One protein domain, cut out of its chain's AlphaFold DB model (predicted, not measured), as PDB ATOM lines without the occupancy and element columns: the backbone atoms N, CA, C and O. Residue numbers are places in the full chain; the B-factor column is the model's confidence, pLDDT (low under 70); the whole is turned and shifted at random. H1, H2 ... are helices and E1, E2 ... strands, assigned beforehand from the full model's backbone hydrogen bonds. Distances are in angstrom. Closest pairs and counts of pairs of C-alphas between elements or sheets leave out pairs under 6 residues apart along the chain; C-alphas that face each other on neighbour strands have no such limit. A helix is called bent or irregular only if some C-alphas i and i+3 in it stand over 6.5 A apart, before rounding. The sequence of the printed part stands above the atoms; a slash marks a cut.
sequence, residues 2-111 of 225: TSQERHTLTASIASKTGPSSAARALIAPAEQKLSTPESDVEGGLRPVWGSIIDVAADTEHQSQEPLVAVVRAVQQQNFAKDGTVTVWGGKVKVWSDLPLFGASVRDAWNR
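What this domain is: This is residues 2 to 111 of the 225 residues of an uncharacterized protein of Pseudogymnoascus sp. VKM F-4518 (FW-2643) (UniProt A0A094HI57). Three helices, H1, H2 and H3, make an up-and-down bundle, each running against the one before it; a fourth, H4, packs on H2, and H5 packs on H3 from the side away from H2. A small strand hairpin, E1 and E2, lies at one end of the long axis, near the first residue of H3; the bundle is not evenly aligned, with H1 and H3 at 39 degrees. The printed part has 110 residues with five named helices and two named strands, in the order H1 H2 H3 H4 E1 E2 H5; the sheet, E1 - E2, is antiparallel and the class is mostly helix. The whole is compact, with a radius of gyration of the C-alphas of 13.5 A and spans of 39 by 31 by 22 A.

Where its parts are: E1 is residues 84 to 87, 9.6 A long, and E2 is residues 90 to 93, 10.1 A. H3, residues 41 to 58, is the longest helix, 26.3 A from C-alpha 41 at (-53.463, -39.726, -43.134) to C-alpha 58; it is only just irregular, with C-alphas 44 and 47 6.6 A apart. H2, residues 19 to 34, is 22.2 A long and irregular: C-alphas 26 and 29 are 7.2 A apart, and it has a kink of 42 degrees near residue 27. H1, residues 4 to 14, is 15.4 A long and starts at C-alpha 4 (-36.635, -44.052, -44.004). H4, residues 65 to 75, is 15.3 A long, and H5, residues 101 to 109, is 12.3 A long and ends at C-alpha 109 (-43.451, -35.991, -23.717).

How they stand to each other: E1 and E2 form an antiparallel hairpin at 142 degrees, with N 85 and O 92 2.9 A apart and N 90 and O 87 2.9 A apart, both within hydrogen-bond range. The closest C-alphas of E1 and H3 are those of Val 87 and Val 41, 7.4 A. H3, the hub, touches four helices. With residues 41 to 48 alone it touches H2, a helical hairpin at a shallow tilt of 33 degrees, only just short of steep; the closest C-alphas are those of Gly 44 and Ala 30, 4.6 A. With residues 47 to 55 alone it touches H1, the closest C-alphas being those of Ser 51 and Arg 6, 4.5 A. With residues 46 to 53 alone it touches H5 at a steep tilt of 50 degrees; the C-alphas of Trp 49 and Phe 101, the closest, are 5.7 A apart. H3 and H4, also a helical hairpin, only just touch, with 3 pairs of C-alphas within 8 A, the closest those of Ala 56 and Leu 67, 7.3 A. H2 touches H4 at a steep tilt of 44 degrees, with the C-alphas of Pro 19 and Val 70 closest, 4.6 A. Every O i to N i+4 pair is within hydrogen-bond range in H1, H4 and H5, against 10 of 12 in H2 and 12 of 14 in H3.

The domain as a whole: The two C-alphas farthest apart, those of Pro 37 and Gln 62, are 42.2 A apart. The printed part has no cut and no long link. The mean pLDDT of the printed part is 92.0; residues 2, 37 and 81 to 82 are under 70.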
ATOM      1  N   THR A   2     -34.817 -47.834 -37.766       59.88
ATOM      2  CA  THR A   2     -34.922 -46.400 -38.081       59.88
ATOM      3  C   THR A   2     -35.809 -46.224 -39.311       59.88
ATOM      4  O   THR A   2     -35.639 -46.958 -40.285       59.88
ATOM      5  N   SER A   3     -36.770 -45.299 -39.265       80.12
ATOM      6  CA  SER A   3     -37.623 -44.990 -40.419       80.12
ATOM      7  C   SER A   3     -36.787 -44.433 -41.578       80.12
ATOM      8  O   SER A   3     -35.724 -43.839 -41.368       80.12
ATOM      9  N   GLN A   4     -37.269 -44.614 -42.810       85.69
ATOM     10  CA  GLN A   4     -36.635 -44.052 -44.004       85.69
ATOM     11  C   GLN A   4     -36.530 -42.523 -43.896       85.69
ATOM     12  O   GLN A   4     -35.489 -41.945 -44.201       85.69
ATOM     13  N   GLU A   5     -37.582 -41.881 -43.392       89.62
ATOM     14  CA  GLU A   5     -37.680 -40.441 -43.165       89.62
ATOM     15  C   GLU A   5     -36.582 -39.938 -42.215       89.62
ATOM     16  O   GLU A   5     -35.945 -38.920 -42.489       89.62
ATOM     17  N   ARG A   6     -36.292 -40.683 -41.140       90.31
ATOM     18  CA  ARG A   6     -35.225 -40.349 -40.189       90.31
ATOM     19  C   ARG A   6     -33.852 -40.439 -40.838       90.31
ATOM     20  O   ARG A   6     -33.056 -39.517 -40.683       90.31
ATOM     21  N   HIS A   7     -33.584 -41.505 -41.593       89.62
ATOM     22  CA  HIS A   7     -32.312 -41.642 -42.305       89.62
ATOM     23  C   HIS A   7     -32.108 -40.507 -43.317       89.62
ATOM     24  O   HIS A   7     -31.047 -39.881 -43.334       89.62
ATOM     25  N   THR A   8     -33.139 -40.190 -44.107       90.38
ATOM     26  CA  THR A   8     -33.122 -39.073 -45.058       90.38
ATOM     27  C   THR A   8     -32.846 -37.743 -44.359       90.38
ATOM     28  O   THR A   8     -31.963 -37.007 -44.795       90.38
ATOM     29  N   LEU A   9     -33.535 -37.451 -43.252       93.69
ATOM     30  CA  LEU A   9     -33.359 -36.200 -42.512       93.69
ATOM     31  C   LEU A   9     -31.947 -36.059 -41.934       93.69
ATOM     32  O   LEU A   9     -31.298 -35.032 -42.140       93.69
ATOM     33  N   THR A  10     -31.439 -37.098 -41.263       92.56
ATOM     34  CA  THR A  10     -30.075 -37.103 -40.720       92.56
ATOM     35  C   THR A  10     -29.037 -36.922 -41.826       92.56
ATOM     36  O   THR A  10     -28.127 -36.105 -41.683       92.56
ATOM     37  N   ALA A  11     -29.189 -37.617 -42.957       90.69
ATOM     38  CA  ALA A  11     -28.287 -37.483 -44.098       90.69
ATOM     39  C   ALA A  11     -28.331 -36.073 -44.712       90.69
ATOM     40  O   ALA A  11     -27.283 -35.509 -45.037       90.69
ATOM     41  N   SER A  12     -29.514 -35.464 -44.836       91.62
ATOM     42  CA  SER A  12     -29.660 -34.088 -45.323       91.62
ATOM     43  C   SER A  12     -28.981 -33.069 -44.406       91.62
ATOM     44  O   SER A  12     -28.292 -32.179 -44.904       91.62
ATOM     45  N   ILE A  13     -29.115 -33.219 -43.085       90.69
ATOM     46  CA  ILE A  13     -28.449 -32.344 -42.109       90.69
ATOM     47  C   ILE A  13     -26.927 -32.525 -42.179       90.69
ATOM     48  O   ILE A  13     -26.199 -31.542 -42.306       90.69
ATOM     49  N   ALA A  14     -26.442 -33.769 -42.181       91.06
ATOM     50  CA  ALA A  14     -25.011 -34.072 -42.235       91.06
ATOM     51  C   ALA A  14     -24.342 -33.565 -43.526       91.06
ATOM     52  O   ALA A  14     -23.225 -33.052 -43.497       91.06
ATOM     53  N   SER A  15     -25.044 -33.658 -44.657       89.69
ATOM     54  CA  SER A  15     -24.576 -33.165 -45.960       89.69
ATOM     55  C   SER A  15     -24.761 -31.658 -46.162       89.69
ATOM     56  O   SER A  15     -24.409 -31.150 -47.225       89.69
ATOM     57  N   LYS A  16     -25.304 -30.931 -45.172       90.50
ATOM     58  CA  LYS A  16     -25.641 -29.498 -45.275       90.50
ATOM     59  C   LYS A  16     -26.532 -29.192 -46.484       90.50
ATOM     60  O   LYS A  16     -26.401 -28.150 -47.125       90.50
ATOM     61  N   THR A  17     -27.439 -30.115 -46.803       92.31
ATOM     62  CA  THR A  17     -28.450 -29.911 -47.842       92.31
ATOM     63  C   THR A  17     -29.288 -28.677 -47.495       92.31
ATOM     64  O   THR A  17     -29.645 -28.471 -46.335       92.31
ATOM     65  N   GLY A  18     -29.622 -27.854 -48.494       95.88
ATOM     66  CA  GLY A  18     -30.455 -26.666 -48.283       95.88
ATOM     67  C   GLY A  18     -31.801 -27.014 -47.614       95.88
ATOM     68  O   GLY A  18     -32.407 -28.016 -48.006       95.88
ATOM     69  N   PRO A  19     -32.311 -26.206 -46.657       96.38
ATOM     70  CA  PRO A  19     -33.490 -26.556 -45.859       96.38
ATOM     71  C   PRO A  19     -34.727 -26.948 -46.673       96.38
ATOM     72  O   PRO A  19     -35.387 -27.926 -46.341       96.38
ATOM     73  N   SER A  20     -35.009 -26.248 -47.775       95.94
ATOM     74  CA  SER A  20     -36.142 -26.562 -48.658       95.94
ATOM     75  C   SER A  20     -35.993 -27.906 -49.369       95.94
ATOM     76  O   SER A  20     -36.968 -28.645 -49.489       95.94
ATOM     77  N   SER A  21     -34.783 -28.257 -49.809       95.88
ATOM     78  CA  SER A  21     -34.512 -29.549 -50.449       95.88
ATOM     79  C   SER A  21     -34.595 -30.695 -49.442       95.88
ATOM     80  O   SER A  21     -35.182 -31.733 -49.738       95.88
ATOM     81  N   ALA A  22     -34.067 -30.486 -48.233       96.88
ATOM     82  CA  ALA A  22     -34.168 -31.436 -47.131       96.88
ATOM     83  C   ALA A  22     -35.630 -31.652 -46.703       96.88
ATOM     84  O   ALA A  22     -36.073 -32.791 -46.577       96.88
ATOM     85  N   ALA A  23     -36.403 -30.569 -46.566       96.88
ATOM     86  CA  ALA A  23     -37.834 -30.623 -46.293       96.88
ATOM     87  C   ALA A  23     -38.576 -31.415 -47.372       96.88
ATOM     88  O   ALA A  23     -39.336 -32.323 -47.045       96.88
ATOM     89  N   ARG A  24     -38.312 -31.132 -48.656       95.62
ATOM     90  CA  ARG A  24     -38.924 -31.852 -49.780       95.62
ATOM     91  C   ARG A  24     -38.621 -33.350 -49.738       95.62
ATOM     92  O   ARG A  24     -39.532 -34.150 -49.925       95.62
ATOM     93  N   ALA A  25     -37.366 -33.718 -49.485       95.06
ATOM     94  CA  ALA A  25     -36.952 -35.115 -49.382       95.06
ATOM     95  C   ALA A  25     -37.621 -35.828 -48.196       95.06
ATOM     96  O   ALA A  25     -38.056 -36.967 -48.340       95.06
ATOM     97  N   LEU A  26     -37.749 -35.143 -47.055       96.06
ATOM     98  CA  LEU A  26     -38.406 -35.659 -45.856       96.06
ATOM     99  C   LEU A  26     -39.900 -35.943 -46.079       96.06
ATOM    100  O   LEU A  26     -40.391 -36.982 -45.646       96.06
ATOM    101  N   ILE A  27     -40.628 -35.039 -46.741       94.94
ATOM    102  CA  ILE A  27     -42.091 -35.153 -46.873       94.94
ATOM    103  C   ILE A  27     -42.558 -35.941 -48.098       94.94
ATOM    104  O   ILE A  27     -43.718 -36.345 -48.149       94.94
ATOM    105  N   ALA A  28     -41.693 -36.171 -49.092       93.50
ATOM    106  CA  ALA A  28     -42.077 -36.844 -50.334       93.50
ATOM    107  C   ALA A  28     -42.766 -38.214 -50.122       93.50
ATOM    108  O   ALA A  28     -43.789 -38.450 -50.773       93.50
ATOM    109  N   PRO A  29     -42.307 -39.093 -49.202       92.44
ATOM    110  CA  PRO A  29     -43.002 -40.353 -48.921       92.44
ATOM    111  C   PRO A  29     -44.413 -40.149 -48.353       92.44
ATOM    112  O   PRO A  29     -45.347 -40.862 -48.727       92.44
ATOM    113  N   ALA A  30     -44.586 -39.158 -47.472       92.31
ATOM    114  CA  ALA A  30     -45.882 -38.826 -46.891       92.31
ATOM    115  C   ALA A  30     -46.848 -38.307 -47.961       92.31
ATOM    116  O   ALA A  30     -47.983 -38.762 -48.041       92.31
ATOM    117  N   GLU A  31     -46.393 -37.421 -48.844       91.50
ATOM    118  CA  GLU A  31     -47.228 -36.895 -49.926       91.50
ATOM    119  C   GLU A  31     -47.672 -37.962 -50.926       91.50
ATOM    120  O   GLU A  31     -48.811 -37.929 -51.399       91.50
ATOM    121  N   GLN A  32     -46.799 -38.926 -51.233       89.56
ATOM    122  CA  GLN A  32     -47.157 -40.056 -52.084       89.56
ATOM    123  C   GLN A  32     -48.289 -40.875 -51.454       89.56
ATOM    124  O   GLN A  32     -49.251 -41.213 -52.143       89.56
ATOM    125  N   LYS A  33     -48.203 -41.149 -50.145       89.19
ATOM    126  CA  LYS A  33     -49.258 -41.844 -49.395       89.19
ATOM    127  C   LYS A  33     -50.555 -41.039 -49.358       89.19
ATOM    128  O   LYS A  33     -51.607 -41.595 -49.629       89.19
ATOM    129  N   LEU A  34     -50.483 -39.739 -49.080       88.50
ATOM    130  CA  LEU A  34     -51.651 -38.850 -48.987       88.50
ATOM    131  C   LEU A  34     -52.355 -38.618 -50.333       88.50
ATOM    132  O   LEU A  34     -53.494 -38.164 -50.369       88.50
ATOM    133  N   SER A  35     -51.695 -38.922 -51.450       84.31
ATOM    134  CA  SER A  35     -52.271 -38.762 -52.787       84.31
ATOM    135  C   SER A  35     -53.205 -39.910 -53.197       84.31
ATOM    136  O   SER A  35     -53.810 -39.838 -54.272       84.31
ATOM    137  N   THR A  36     -53.345 -40.963 -52.379       82.00
ATOM    138  CA  THR A  36     -54.200 -42.119 -52.684       82.00
ATOM    139  C   THR A  36     -55.631 -41.948 -52.130       82.00
ATOM    140  O   THR A  36     -55.819 -41.302 -51.095       82.00
ATOM    141  N   PRO A  37     -56.668 -42.500 -52.799       68.62
ATOM    142  CA  PRO A  37     -58.071 -42.333 -52.385       68.62
ATOM    143  C   PRO A  37     -58.424 -42.910 -51.003       68.62
ATOM    144  O   PRO A  37     -59.331 -42.406 -50.352       68.62
ATOM    145  N   GLU A  38     -57.703 -43.940 -50.559       75.44
ATOM    146  CA  GLU A  38     -57.895 -44.642 -49.277       75.44
ATOM    147  C   GLU A  38     -56.766 -44.307 -48.286       75.44
ATOM    148  O   GLU A  38     -56.350 -45.139 -47.482       75.44
ATOM    149  N   SER A  39     -56.191 -43.108 -48.402       77.81
ATOM    150  CA  SER A  39     -54.974 -42.753 -47.675       77.81
ATOM    151  C   SER A  39     -55.172 -42.734 -46.156       77.81
ATOM    152  O   SER A  39     -55.989 -41.993 -45.610       77.81
ATOM    153  N   ASP A  40     -54.353 -43.524 -45.460       88.56
ATOM    154  CA  ASP A  40     -54.145 -43.397 -44.019       88.56
ATOM    155  C   ASP A  40     -53.337 -42.120 -43.741       88.56
ATOM    156  O   ASP A  40     -52.106 -42.089 -43.860       88.56
ATOM    157  N   VAL A  41     -54.052 -41.043 -43.406       90.69
ATOM    158  CA  VAL A  41     -53.463 -39.726 -43.134       90.69
ATOM    159  C   VAL A  41     -52.499 -39.784 -41.948       90.69
ATOM    160  O   VAL A  41     -51.409 -39.211 -42.020       90.69
ATOM    161  N   GLU A  42     -52.849 -40.498 -40.875       92.38
ATOM    162  CA  GLU A  42     -51.971 -40.614 -39.707       92.38
ATOM    163  C   GLU A  42     -50.715 -41.425 -40.040       92.38
ATOM    164  O   GLU A  42     -49.607 -40.986 -39.727       92.38
ATOM    165  N   GLY A  43     -50.859 -42.557 -40.735       90.88
ATOM    166  CA  GLY A  43     -49.740 -43.387 -41.197       90.88
ATOM    167  C   GLY A  43     -48.852 -42.722 -42.257       90.88
ATOM    168  O   GLY A  43     -47.707 -43.144 -42.471       90.88
ATOM    169  N   GLY A  44     -49.345 -41.669 -42.914       92.31
ATOM    170  CA  GLY A  44     -48.558 -40.777 -43.765       92.31
ATOM    171  C   GLY A  44     -47.757 -39.743 -42.971       92.31
ATOM    172  O   GLY A  44     -46.573 -39.553 -43.239       92.31
ATOM    173  N   LEU A  45     -48.378 -39.096 -41.981       94.25
ATOM    174  CA  LEU A  45     -47.799 -37.947 -41.274       94.25
ATOM    175  C   LEU A  45     -46.952 -38.311 -40.051       94.25
ATOM    176  O   LEU A  45     -45.902 -37.706 -39.831       94.25
ATOM    177  N   ARG A  46     -47.362 -39.307 -39.256       94.75
ATOM    178  CA  ARG A  46     -46.640 -39.707 -38.037       94.75
ATOM    179  C   ARG A  46     -45.175 -40.089 -38.290       94.75
ATOM    180  O   ARG A  46     -44.345 -39.691 -37.474       94.75
ATOM    181  N   PRO A  47     -44.801 -40.779 -39.388       95.38
ATOM    182  CA  PRO A  47     -43.395 -41.044 -39.687       95.38
ATOM    183  C   PRO A  47     -42.554 -39.775 -39.872       95.38
ATOM    184  O   PRO A  47     -41.409 -39.737 -39.420       95.38
ATOM    185  N   VAL A  48     -43.114 -38.720 -40.475       96.62
ATOM    186  CA  VAL A  48     -42.428 -37.429 -40.653       96.62
ATOM    187  C   VAL A  48     -42.174 -36.779 -39.293       96.62
ATOM    188  O   VAL A  48     -41.033 -36.447 -38.965       96.62
ATOM    189  N   TRP A  49     -43.218 -36.659 -38.469       97.62
ATOM    190  CA  TRP A  49     -43.125 -36.032 -37.149       97.62
ATOM    191  C   TRP A  49     -42.237 -36.812 -36.185       97.62
ATOM    192  O   TRP A  49     -41.377 -36.217 -35.539       97.62
ATOM    193  N   GLY A  50     -42.384 -38.137 -36.141       96.81
ATOM    194  CA  GLY A  50     -41.528 -39.007 -35.340       96.81
ATOM    195  C   GLY A  50     -40.056 -38.874 -35.730       96.81
ATOM    196  O   GLY A  50     -39.201 -38.790 -34.858       96.81
ATOM    197  N   SER A  51     -39.761 -38.749 -37.027       97.38
ATOM    198  CA  SER A  51     -38.386 -38.562 -37.505       97.38
ATOM    199  C   SER A  51     -37.794 -37.219 -37.081       97.38
ATOM    200  O   SER A  51     -36.648 -37.178 -36.648       97.38
ATOM    201  N   ILE A  52     -38.565 -36.130 -37.159       98.31
ATOM    202  CA  ILE A  52     -38.135 -34.811 -36.666       98.31
ATOM    203  C   ILE A  52     -37.846 -34.863 -35.163       98.31
ATOM    204  O   ILE A  52     -36.809 -34.375 -34.725       98.31
ATOM    205  N   ILE A  53     -38.742 -35.473 -34.386       98.31
ATOM    206  CA  ILE A  53     -38.622 -35.586 -32.928       98.31
ATOM    207  C   ILE A  53     -37.405 -36.422 -32.532       98.31
ATOM    208  O   ILE A  53     -36.628 -36.009 -31.676       98.31
ATOM    209  N   ASP A  54     -37.220 -37.577 -33.165       96.88
ATOM    210  CA  ASP A  54     -36.089 -38.456 -32.887       96.88
ATOM    211  C   ASP A  54     -34.756 -37.783 -33.240       96.88
ATOM    212  O   ASP A  54     -33.804 -37.852 -32.466       96.88
ATOM    213  N   VAL A  55     -34.683 -37.097 -34.388       98.00
ATOM    214  CA  VAL A  55     -33.476 -36.351 -34.773       98.00
ATOM    215  C   VAL A  55     -33.231 -35.186 -33.817       98.00
ATOM    216  O   VAL A  55     -32.080 -34.947 -33.462       98.00
ATOM    217  N   ALA A  56     -34.276 -34.492 -33.357       98.38
ATOM    218  CA  ALA A  56     -34.139 -33.447 -32.347       98.38
ATOM    219  C   ALA A  56     -33.556 -34.001 -31.041       98.38
ATOM    220  O   ALA A  56     -32.589 -33.444 -30.533       98.38
ATOM    221  N   ALA A  57     -34.093 -35.111 -30.530       98.06
ATOM    222  CA  ALA A  57     -33.614 -35.741 -29.300       98.06
ATOM    223  C   ALA A  57     -32.135 -36.169 -29.394       98.06
ATOM    224  O   ALA A  57     -31.373 -35.977 -28.446       98.06
ATOM    225  N   ASP A  58     -31.714 -36.686 -30.549       97.38
ATOM    226  CA  ASP A  58     -30.350 -37.186 -30.767       97.38
ATOM    227  C   ASP A  58     -29.347 -36.111 -31.229       97.38
ATOM    228  O   ASP A  58     -28.160 -36.400 -31.380       97.38
ATOM    229  N   THR A  59     -29.794 -34.872 -31.456       97.62
ATOM    230  CA  THR A  59     -28.926 -33.750 -31.843       97.62
ATOM    231  C   THR A  59     -28.697 -32.838 -30.646       97.62
ATOM    232  O   THR A  59     -29.661 -32.288 -30.112       97.62
ATOM    233  N   GLU A  60     -27.432 -32.625 -30.266       98.00
ATOM    234  CA  GLU A  60     -27.063 -31.658 -29.223       98.00
ATOM    235  C   GLU A  60     -27.704 -30.292 -29.484       98.00
ATOM    236  O   GLU A  60     -27.677 -29.783 -30.608       98.00
ATOM    237  N   HIS A  61     -28.283 -29.693 -28.446       97.75
ATOM    238  CA  HIS A  61     -29.126 -28.503 -28.582       97.75
ATOM    239  C   HIS A  61     -28.449 -27.282 -29.234       97.75
ATOM    240  O   HIS A  61     -29.127 -26.465 -29.868       97.75
ATOM    241  N   GLN A  62     -27.122 -27.168 -29.147       97.81
ATOM    242  CA  GLN A  62     -26.330 -26.124 -29.813       97.81
ATOM    243  C   GLN A  62     -26.181 -26.341 -31.330       97.81
ATOM    244  O   GLN A  62     -25.630 -25.488 -32.016       97.81
ATOM    245  N   SER A  63     -26.604 -27.496 -31.851       97.38
ATOM    246  CA  SER A  63     -26.459 -27.898 -33.259       97.38
ATOM    247  C   SER A  63     -27.805 -28.120 -33.961       97.38
ATOM    248  O   SER A  63     -27.856 -28.747 -35.020       97.38
ATOM    249  N   GLN A  64     -28.910 -27.636 -33.388       97.56
ATOM    250  CA  GLN A  64     -30.265 -27.899 -33.886       97.56
ATOM    251  C   GLN A  64     -30.779 -26.874 -34.907       97.56
ATOM    252  O   GLN A  64     -31.821 -27.102 -35.524       97.56
ATOM    253  N   GLU A  65     -30.070 -25.769 -35.144       97.69
ATOM    254  CA  GLU A  65     -30.451 -24.737 -36.118       97.69
ATOM    255  C   GLU A  65     -30.772 -25.302 -37.513       97.69
ATOM    256  O   GLU A  65     -31.801 -24.909 -38.076       97.69
ATOM    257  N   PRO A  66     -29.992 -26.249 -38.082       98.06
ATOM    258  CA  PRO A  66     -30.340 -26.860 -39.360       98.06
ATOM    259  C   PRO A  66     -31.689 -27.585 -39.324       98.06
ATOM    260  O   PRO A  66     -32.478 -27.449 -40.257       98.06
ATOM    261  N   LEU A  67     -31.992 -28.311 -38.243       98.50
ATOM    262  CA  LEU A  67     -33.264 -29.019 -38.095       98.50
ATOM    263  C   LEU A  67     -34.438 -28.036 -37.986       98.50
ATOM    264  O   LEU A  67     -35.448 -28.214 -38.663       98.50
ATOM    265  N   VAL A  68     -34.288 -26.965 -37.201       98.50
ATOM    266  CA  VAL A  68     -35.289 -25.888 -37.096       98.50
ATOM    267  C   VAL A  68     -35.566 -25.270 -38.470       98.50
ATOM    268  O   VAL A  68     -36.726 -25.078 -38.844       98.50
ATOM    269  N   ALA A  69     -34.521 -25.017 -39.263       98.31
ATOM    270  CA  ALA A  69     -34.665 -24.501 -40.619       98.31
ATOM    271  C   ALA A  69     -35.412 -25.480 -41.540       98.31
ATOM    272  O   ALA A  69     -36.253 -25.044 -42.328       98.31
ATOM    273  N   VAL A  70     -35.154 -26.788 -41.427       98.38
ATOM    274  CA  VAL A  70     -35.888 -27.818 -42.182       98.38
ATOM    275  C   VAL A  70     -37.364 -27.831 -41.799       98.38
ATOM    276  O   VAL A  70     -38.205 -27.816 -42.690       98.38
ATOM    277  N   VAL A  71     -37.713 -27.795 -40.510       98.19
ATOM    278  CA  VAL A  71     -39.124 -27.788 -40.078       98.19
ATOM    279  C   VAL A  71     -39.848 -26.520 -40.529       98.19
ATOM    280  O   VAL A  71     -40.984 -26.590 -40.993       98.19
ATOM    281  N   ARG A  72     -39.177 -25.363 -40.496       97.94
ATOM    282  CA  ARG A  72     -39.706 -24.130 -41.095       97.94
ATOM    283  C   ARG A  72     -39.940 -24.285 -42.595       97.94
ATOM    284  O   ARG A  72     -40.978 -23.866 -43.095       97.94
ATOM    285  N   ALA A  73     -39.007 -24.910 -43.306       97.62
ATOM    286  CA  ALA A  73     -39.147 -25.152 -44.732       97.62
ATOM    287  C   ALA A  73     -40.242 -26.179 -45.055       97.62
ATOM    288  O   ALA A  73     -40.887 -26.019 -46.086       97.62
ATOM    289  N   VAL A  74     -40.481 -27.178 -44.190       96.94
ATOM    290  CA  VAL A  74     -41.646 -28.080 -44.258       96.94
ATOM    291  C   VAL A  74     -42.923 -27.268 -44.116       96.94
ATOM    292  O   VAL A  74     -43.779 -27.369 -44.984       96.94
ATOM    293  N   GLN A  75     -43.026 -26.411 -43.096       96.25
ATOM    294  CA  GLN A  75     -44.223 -25.604 -42.832       96.25
ATOM    295  C   GLN A  75     -44.622 -24.698 -44.015       96.25
ATOM    296  O   GLN A  75     -45.795 -24.382 -44.202       96.25
ATOM    297  N   GLN A  76     -43.645 -24.328 -44.845       94.44
ATOM    298  CA  GLN A  76     -43.811 -23.493 -46.035       94.44
ATOM    299  C   GLN A  76     -44.094 -24.284 -47.326       94.44
ATOM    300  O   GLN A  76     -44.270 -23.672 -48.381       94.44
ATOM    301  N   GLN A  77     -44.115 -25.621 -47.288       91.44
ATOM    302  CA  GLN A  77     -44.397 -26.436 -48.473       91.44
ATOM    303  C   GLN A  77     -45.869 -26.343 -48.875       91.44
ATOM    304  O   GLN A  77     -46.776 -26.339 -48.044       91.44
ATOM    305  N   ASN A  78     -46.102 -26.356 -50.185       85.31
ATOM    306  CA  ASN A  78     -47.437 -26.498 -50.746       85.31
ATOM    307  C   ASN A  78     -47.713 -27.974 -51.032       85.31
ATOM    308  O   ASN A  78     -46.885 -28.650 -51.639       85.31
ATOM    309  N   PHE A  79     -48.894 -28.447 -50.645       81.44
ATOM    310  CA  PHE A  79     -49.389 -29.772 -51.011       81.44
ATOM    311  C   PHE A  79     -50.435 -29.645 -52.131       81.44
ATOM    312  O   PHE A  79     -51.209 -28.686 -52.157       81.44
ATOM    313  N   ALA A  80     -50.446 -30.580 -53.085       70.31
ATOM    314  CA  ALA A  80     -51.382 -30.564 -54.213       70.31
ATOM    315  C   ALA A  80     -52.847 -30.787 -53.758       70.31
ATOM    316  O   ALA A  80     -53.084 -31.292 -52.664       70.31
ATOM    317  N   LYS A  81     -53.838 -30.431 -54.600       60.19
ATOM    318  CA  LYS A  81     -55.298 -30.515 -54.318       60.19
ATOM    319  C   LYS A  81     -55.728 -29.748 -53.053       60.19
ATOM    320  O   LYS A  81     -56.122 -30.343 -52.054       60.19
ATOM    321  N   ASP A  82     -55.619 -28.421 -53.097       68.38
ATOM    322  CA  ASP A  82     -55.946 -27.475 -52.009       68.38
ATOM    323  C   ASP A  82     -55.142 -27.646 -50.707       68.38
ATOM    324  O   ASP A  82     -55.269 -26.841 -49.783       68.38
ATOM    325  N   GLY A  83     -54.273 -28.657 -50.633       75.81
ATOM    326  CA  GLY A  83     -53.335 -28.862 -49.543       75.81
ATOM    327  C   GLY A  83     -53.973 -29.298 -48.228       75.81
ATOM    328  O   GLY A  83     -53.320 -29.185 -47.193       75.81
ATOM    329  N   THR A  84     -55.228 -29.762 -48.241       87.19
ATOM    330  CA  THR A  84     -55.993 -30.077 -47.024       87.19
ATOM    331  C   THR A  84     -56.285 -31.562 -46.842       87.19
ATOM    332  O   THR A  84     -56.621 -32.244 -47.805       87.19
ATOM    333  N   VAL A  85     -56.272 -32.020 -45.593       89.06
ATOM    334  CA  VAL A  85     -56.682 -33.366 -45.158       89.06
ATOM    335  C   VAL A  85     -57.684 -33.266 -44.009       89.06
ATOM    336  O   VAL A  85     -57.781 -32.224 -43.359       89.06
ATOM    337  N   THR A  86     -58.422 -34.345 -43.746       90.44
ATOM    338  CA  THR A  86     -59.274 -34.449 -42.554       90.44
ATOM    339  C   THR A  86     -58.538 -35.229 -41.472       90.44
ATOM    340  O   THR A  86     -58.192 -36.389 -41.675       90.44
ATOM    341  N   VAL A  87     -58.332 -34.610 -40.312       90.38
ATOM    342  CA  VAL A  87     -57.751 -35.234 -39.118       90.38
ATOM    343  C   VAL A  87     -58.730 -35.048 -37.967       90.38
ATOM    344  O   VAL A  87     -59.148 -33.928 -37.682       90.38
ATOM    345  N   TRP A  88     -59.137 -36.154 -37.338       91.62
ATOM    346  CA  TRP A  88     -60.079 -36.174 -36.204       91.62
ATOM    347  C   TRP A  88     -61.364 -35.358 -36.443       91.62
ATOM    348  O   TRP A  88     -61.861 -34.664 -35.561       91.62
ATOM    349  N   GLY A  89     -61.894 -35.425 -37.668       87.81
ATOM    350  CA  GLY A  89     -63.111 -34.714 -38.079       87.81
ATOM    351  C   GLY A  89     -62.910 -33.246 -38.481       87.81
ATOM    352  O   GLY A  89     -63.852 -32.634 -38.979       87.81
ATOM    353  N   GLY A  90     -61.706 -32.685 -38.328       89.50
ATOM    354  CA  GLY A  90     -61.363 -31.323 -38.751       89.50
ATOM    355  C   GLY A  90     -60.596 -31.287 -40.074       89.50
ATOM    356  O   GLY A  90     -59.696 -32.095 -40.293       89.50
ATOM    357  N   LYS A  91     -60.927 -30.332 -40.954       91.31
ATOM    358  CA  LYS A  91     -60.197 -30.090 -42.209       91.31
ATOM    359  C   LYS A  91     -59.047 -29.110 -41.961       91.31
ATOM    360  O   LYS A  91     -59.285 -27.999 -41.501       91.31
ATOM    361  N   VAL A  92     -57.823 -29.518 -42.283       91.94
ATOM    362  CA  VAL A  92     -56.573 -28.806 -41.957       91.94
ATOM    363  C   VAL A  92     -55.614 -28.829 -43.138       91.94
ATOM    364  O   VAL A  92     -55.636 -29.774 -43.928       91.94
ATOM    365  N   LYS A  93     -54.760 -27.814 -43.273       92.25
ATOM    366  CA  LYS A  93     -53.704 -27.772 -44.287       92.25
ATOM    367  C   LYS A  93     -52.496 -28.584 -43.831       92.25
ATOM    368  O   LYS A  93     -51.927 -28.319 -42.778       92.25
ATOM    369  N   VAL A  94     -52.072 -29.542 -44.654       91.88
ATOM    370  CA  VAL A  94     -51.085 -30.574 -44.290       91.88
ATOM    371  C   VAL A  94     -49.788 -29.978 -43.747       91.88
ATOM    372  O   VAL A  94     -49.332 -30.365 -42.681       91.88
ATOM    373  N   TRP A  95     -49.184 -29.028 -44.459       94.38
ATOM    374  CA  TRP A  95     -47.873 -28.515 -44.064       94.38
ATOM    375  C   TRP A  95     -47.944 -27.199 -43.295       94.38
ATOM    376  O   TRP A  95     -47.172 -27.007 -42.364       94.38
ATOM    377  N   SER A  96     -48.903 -26.321 -43.596       93.38
ATOM    378  CA  SER A  96     -49.005 -25.029 -42.901       93.38
ATOM    379  C   SER A  96     -49.548 -25.144 -41.478       93.38
ATOM    380  O   SER A  96     -49.074 -24.400 -40.618       93.38
ATOM    381  N   ASP A  97     -50.479 -26.074 -41.230       94.12
ATOM    382  CA  ASP A  97     -51.105 -26.263 -39.913       94.12
ATOM    383  C   ASP A  97     -50.426 -27.370 -39.083       94.12
ATOM    384  O   ASP A  97     -50.734 -27.526 -37.904       94.12
ATOM    385  N   LEU A  98     -49.498 -28.133 -39.682       96.00
ATOM    386  CA  LEU A  98     -48.719 -29.202 -39.033       96.00
ATOM    387  C   LEU A  98     -49.589 -30.190 -38.219       96.00
ATOM    388  O   LEU A  98     -49.324 -30.445 -37.036       96.00
ATOM    389  N   PRO A  99     -50.648 -30.765 -38.817       95.06
ATOM    390  CA  PRO A  99     -51.574 -31.606 -38.088       95.06
ATOM    391  C   PRO A  99     -50.864 -32.854 -37.563       95.06
ATOM    392  O   PRO A  99     -49.974 -33.404 -38.209       95.06
ATOM    393  N   LEU A 100     -51.272 -33.299 -36.372       96.19
ATOM    394  CA  LEU A 100     -50.658 -34.393 -35.604       96.19
ATOM    395  C   LEU A 100     -49.237 -34.121 -35.087       96.19
ATOM    396  O   LEU A 100     -48.731 -34.943 -34.320       96.19
ATOM    397  N   PHE A 101     -48.593 -32.997 -35.424       97.75
ATOM    398  CA  PHE A 101     -47.247 -32.727 -34.916       97.75
ATOM    399  C   PHE A 101     -47.268 -32.502 -33.401       97.75
ATOM    400  O   PHE A 101     -46.560 -33.191 -32.672       97.75
ATOM    401  N   GLY A 102     -48.169 -31.650 -32.900       97.06
ATOM    402  CA  GLY A 102     -48.361 -31.460 -31.456       97.06
ATOM    403  C   GLY A 102     -48.760 -32.743 -30.713       97.06
ATOM    404  O   GLY A 102     -48.317 -32.964 -29.588       97.06
ATOM    405  N   ALA A 103     -49.528 -33.631 -31.353       97.00
ATOM    406  CA  ALA A 103     -49.868 -34.940 -30.790       97.00
ATOM    407  C   ALA A 103     -48.643 -35.864 -30.717       97.00
ATOM    408  O   ALA A 103     -48.408 -36.503 -29.698       97.00
ATOM    409  N   SER A 104     -47.808 -35.865 -31.757       97.94
ATOM    410  CA  SER A 104     -46.558 -36.632 -31.784       97.94
ATOM    411  C   SER A 104     -45.553 -36.104 -30.751       97.94
ATOM    412  O   SER A 104     -44.870 -36.883 -30.092       97.94
ATOM    413  N   VAL A 105     -45.505 -34.784 -30.541       98.06
ATOM    414  CA  VAL A 105     -44.742 -34.167 -29.446       98.06
ATOM    415  C   VAL A 105     -45.296 -34.594 -28.086       98.06
ATOM    416  O   VAL A 105     -44.524 -34.924 -27.191       98.06
ATOM    417  N   ARG A 106     -46.624 -34.647 -27.919       97.06
ATOM    418  CA  ARG A 106     -47.256 -35.131 -26.683       97.06
ATOM    419  C   ARG A 106     -46.900 -36.590 -26.392       97.06
ATOM    420  O   ARG A 106     -46.647 -36.901 -25.227       97.06
ATOM    421  N   ASP A 107     -46.859 -37.439 -27.417       96.31
ATOM    422  CA  ASP A 107     -46.413 -38.833 -27.318       96.31
ATOM    423  C   ASP A 107     -44.940 -38.898 -26.878       96.31
ATOM    424  O   ASP A 107     -44.592 -39.675 -25.991       96.31
ATOM    425  N   ALA A 108     -44.087 -38.023 -27.419       96.38
ATOM    426  CA  ALA A 108     -42.694 -37.899 -26.993       96.38
ATOM    427  C   ALA A 108     -42.554 -37.391 -25.548       96.38
ATOM    428  O   ALA A 108     -41.693 -37.867 -24.816       96.38
ATOM    429  N   TRP A 109     -43.431 -36.489 -25.099       95.75
ATOM    430  CA  TRP A 109     -43.451 -35.991 -23.717       95.75
ATOM    431  C   TRP A 109     -43.749 -37.088 -22.687       95.75
ATOM    432  O   TRP A 109     -43.311 -36.986 -21.547       95.75
ATOM    433  N   ASN A 110     -44.453 -38.160 -23.074       95.00
ATOM    434  CA  ASN A 110     -44.661 -39.332 -22.209       95.00
ATOM    435  C   ASN A 110     -43.391 -40.177 -22.009       95.00
ATOM    436  O   ASN A 110     -43.422 -41.117 -21.225       95.00
ATOM    437  N   ARG A 111     -42.299 -39.859 -22.712       95.88
ATOM    438  CA  ARG A 111     -40.987 -40.507 -22.583       95.88
ATOM    439  C   ARG A 111     -40.023 -39.659 -21.749       95.88
ATOM    440  O   ARG A 111     -38.816 -39.793 -21.910       95.88
TER     441      ARG A 111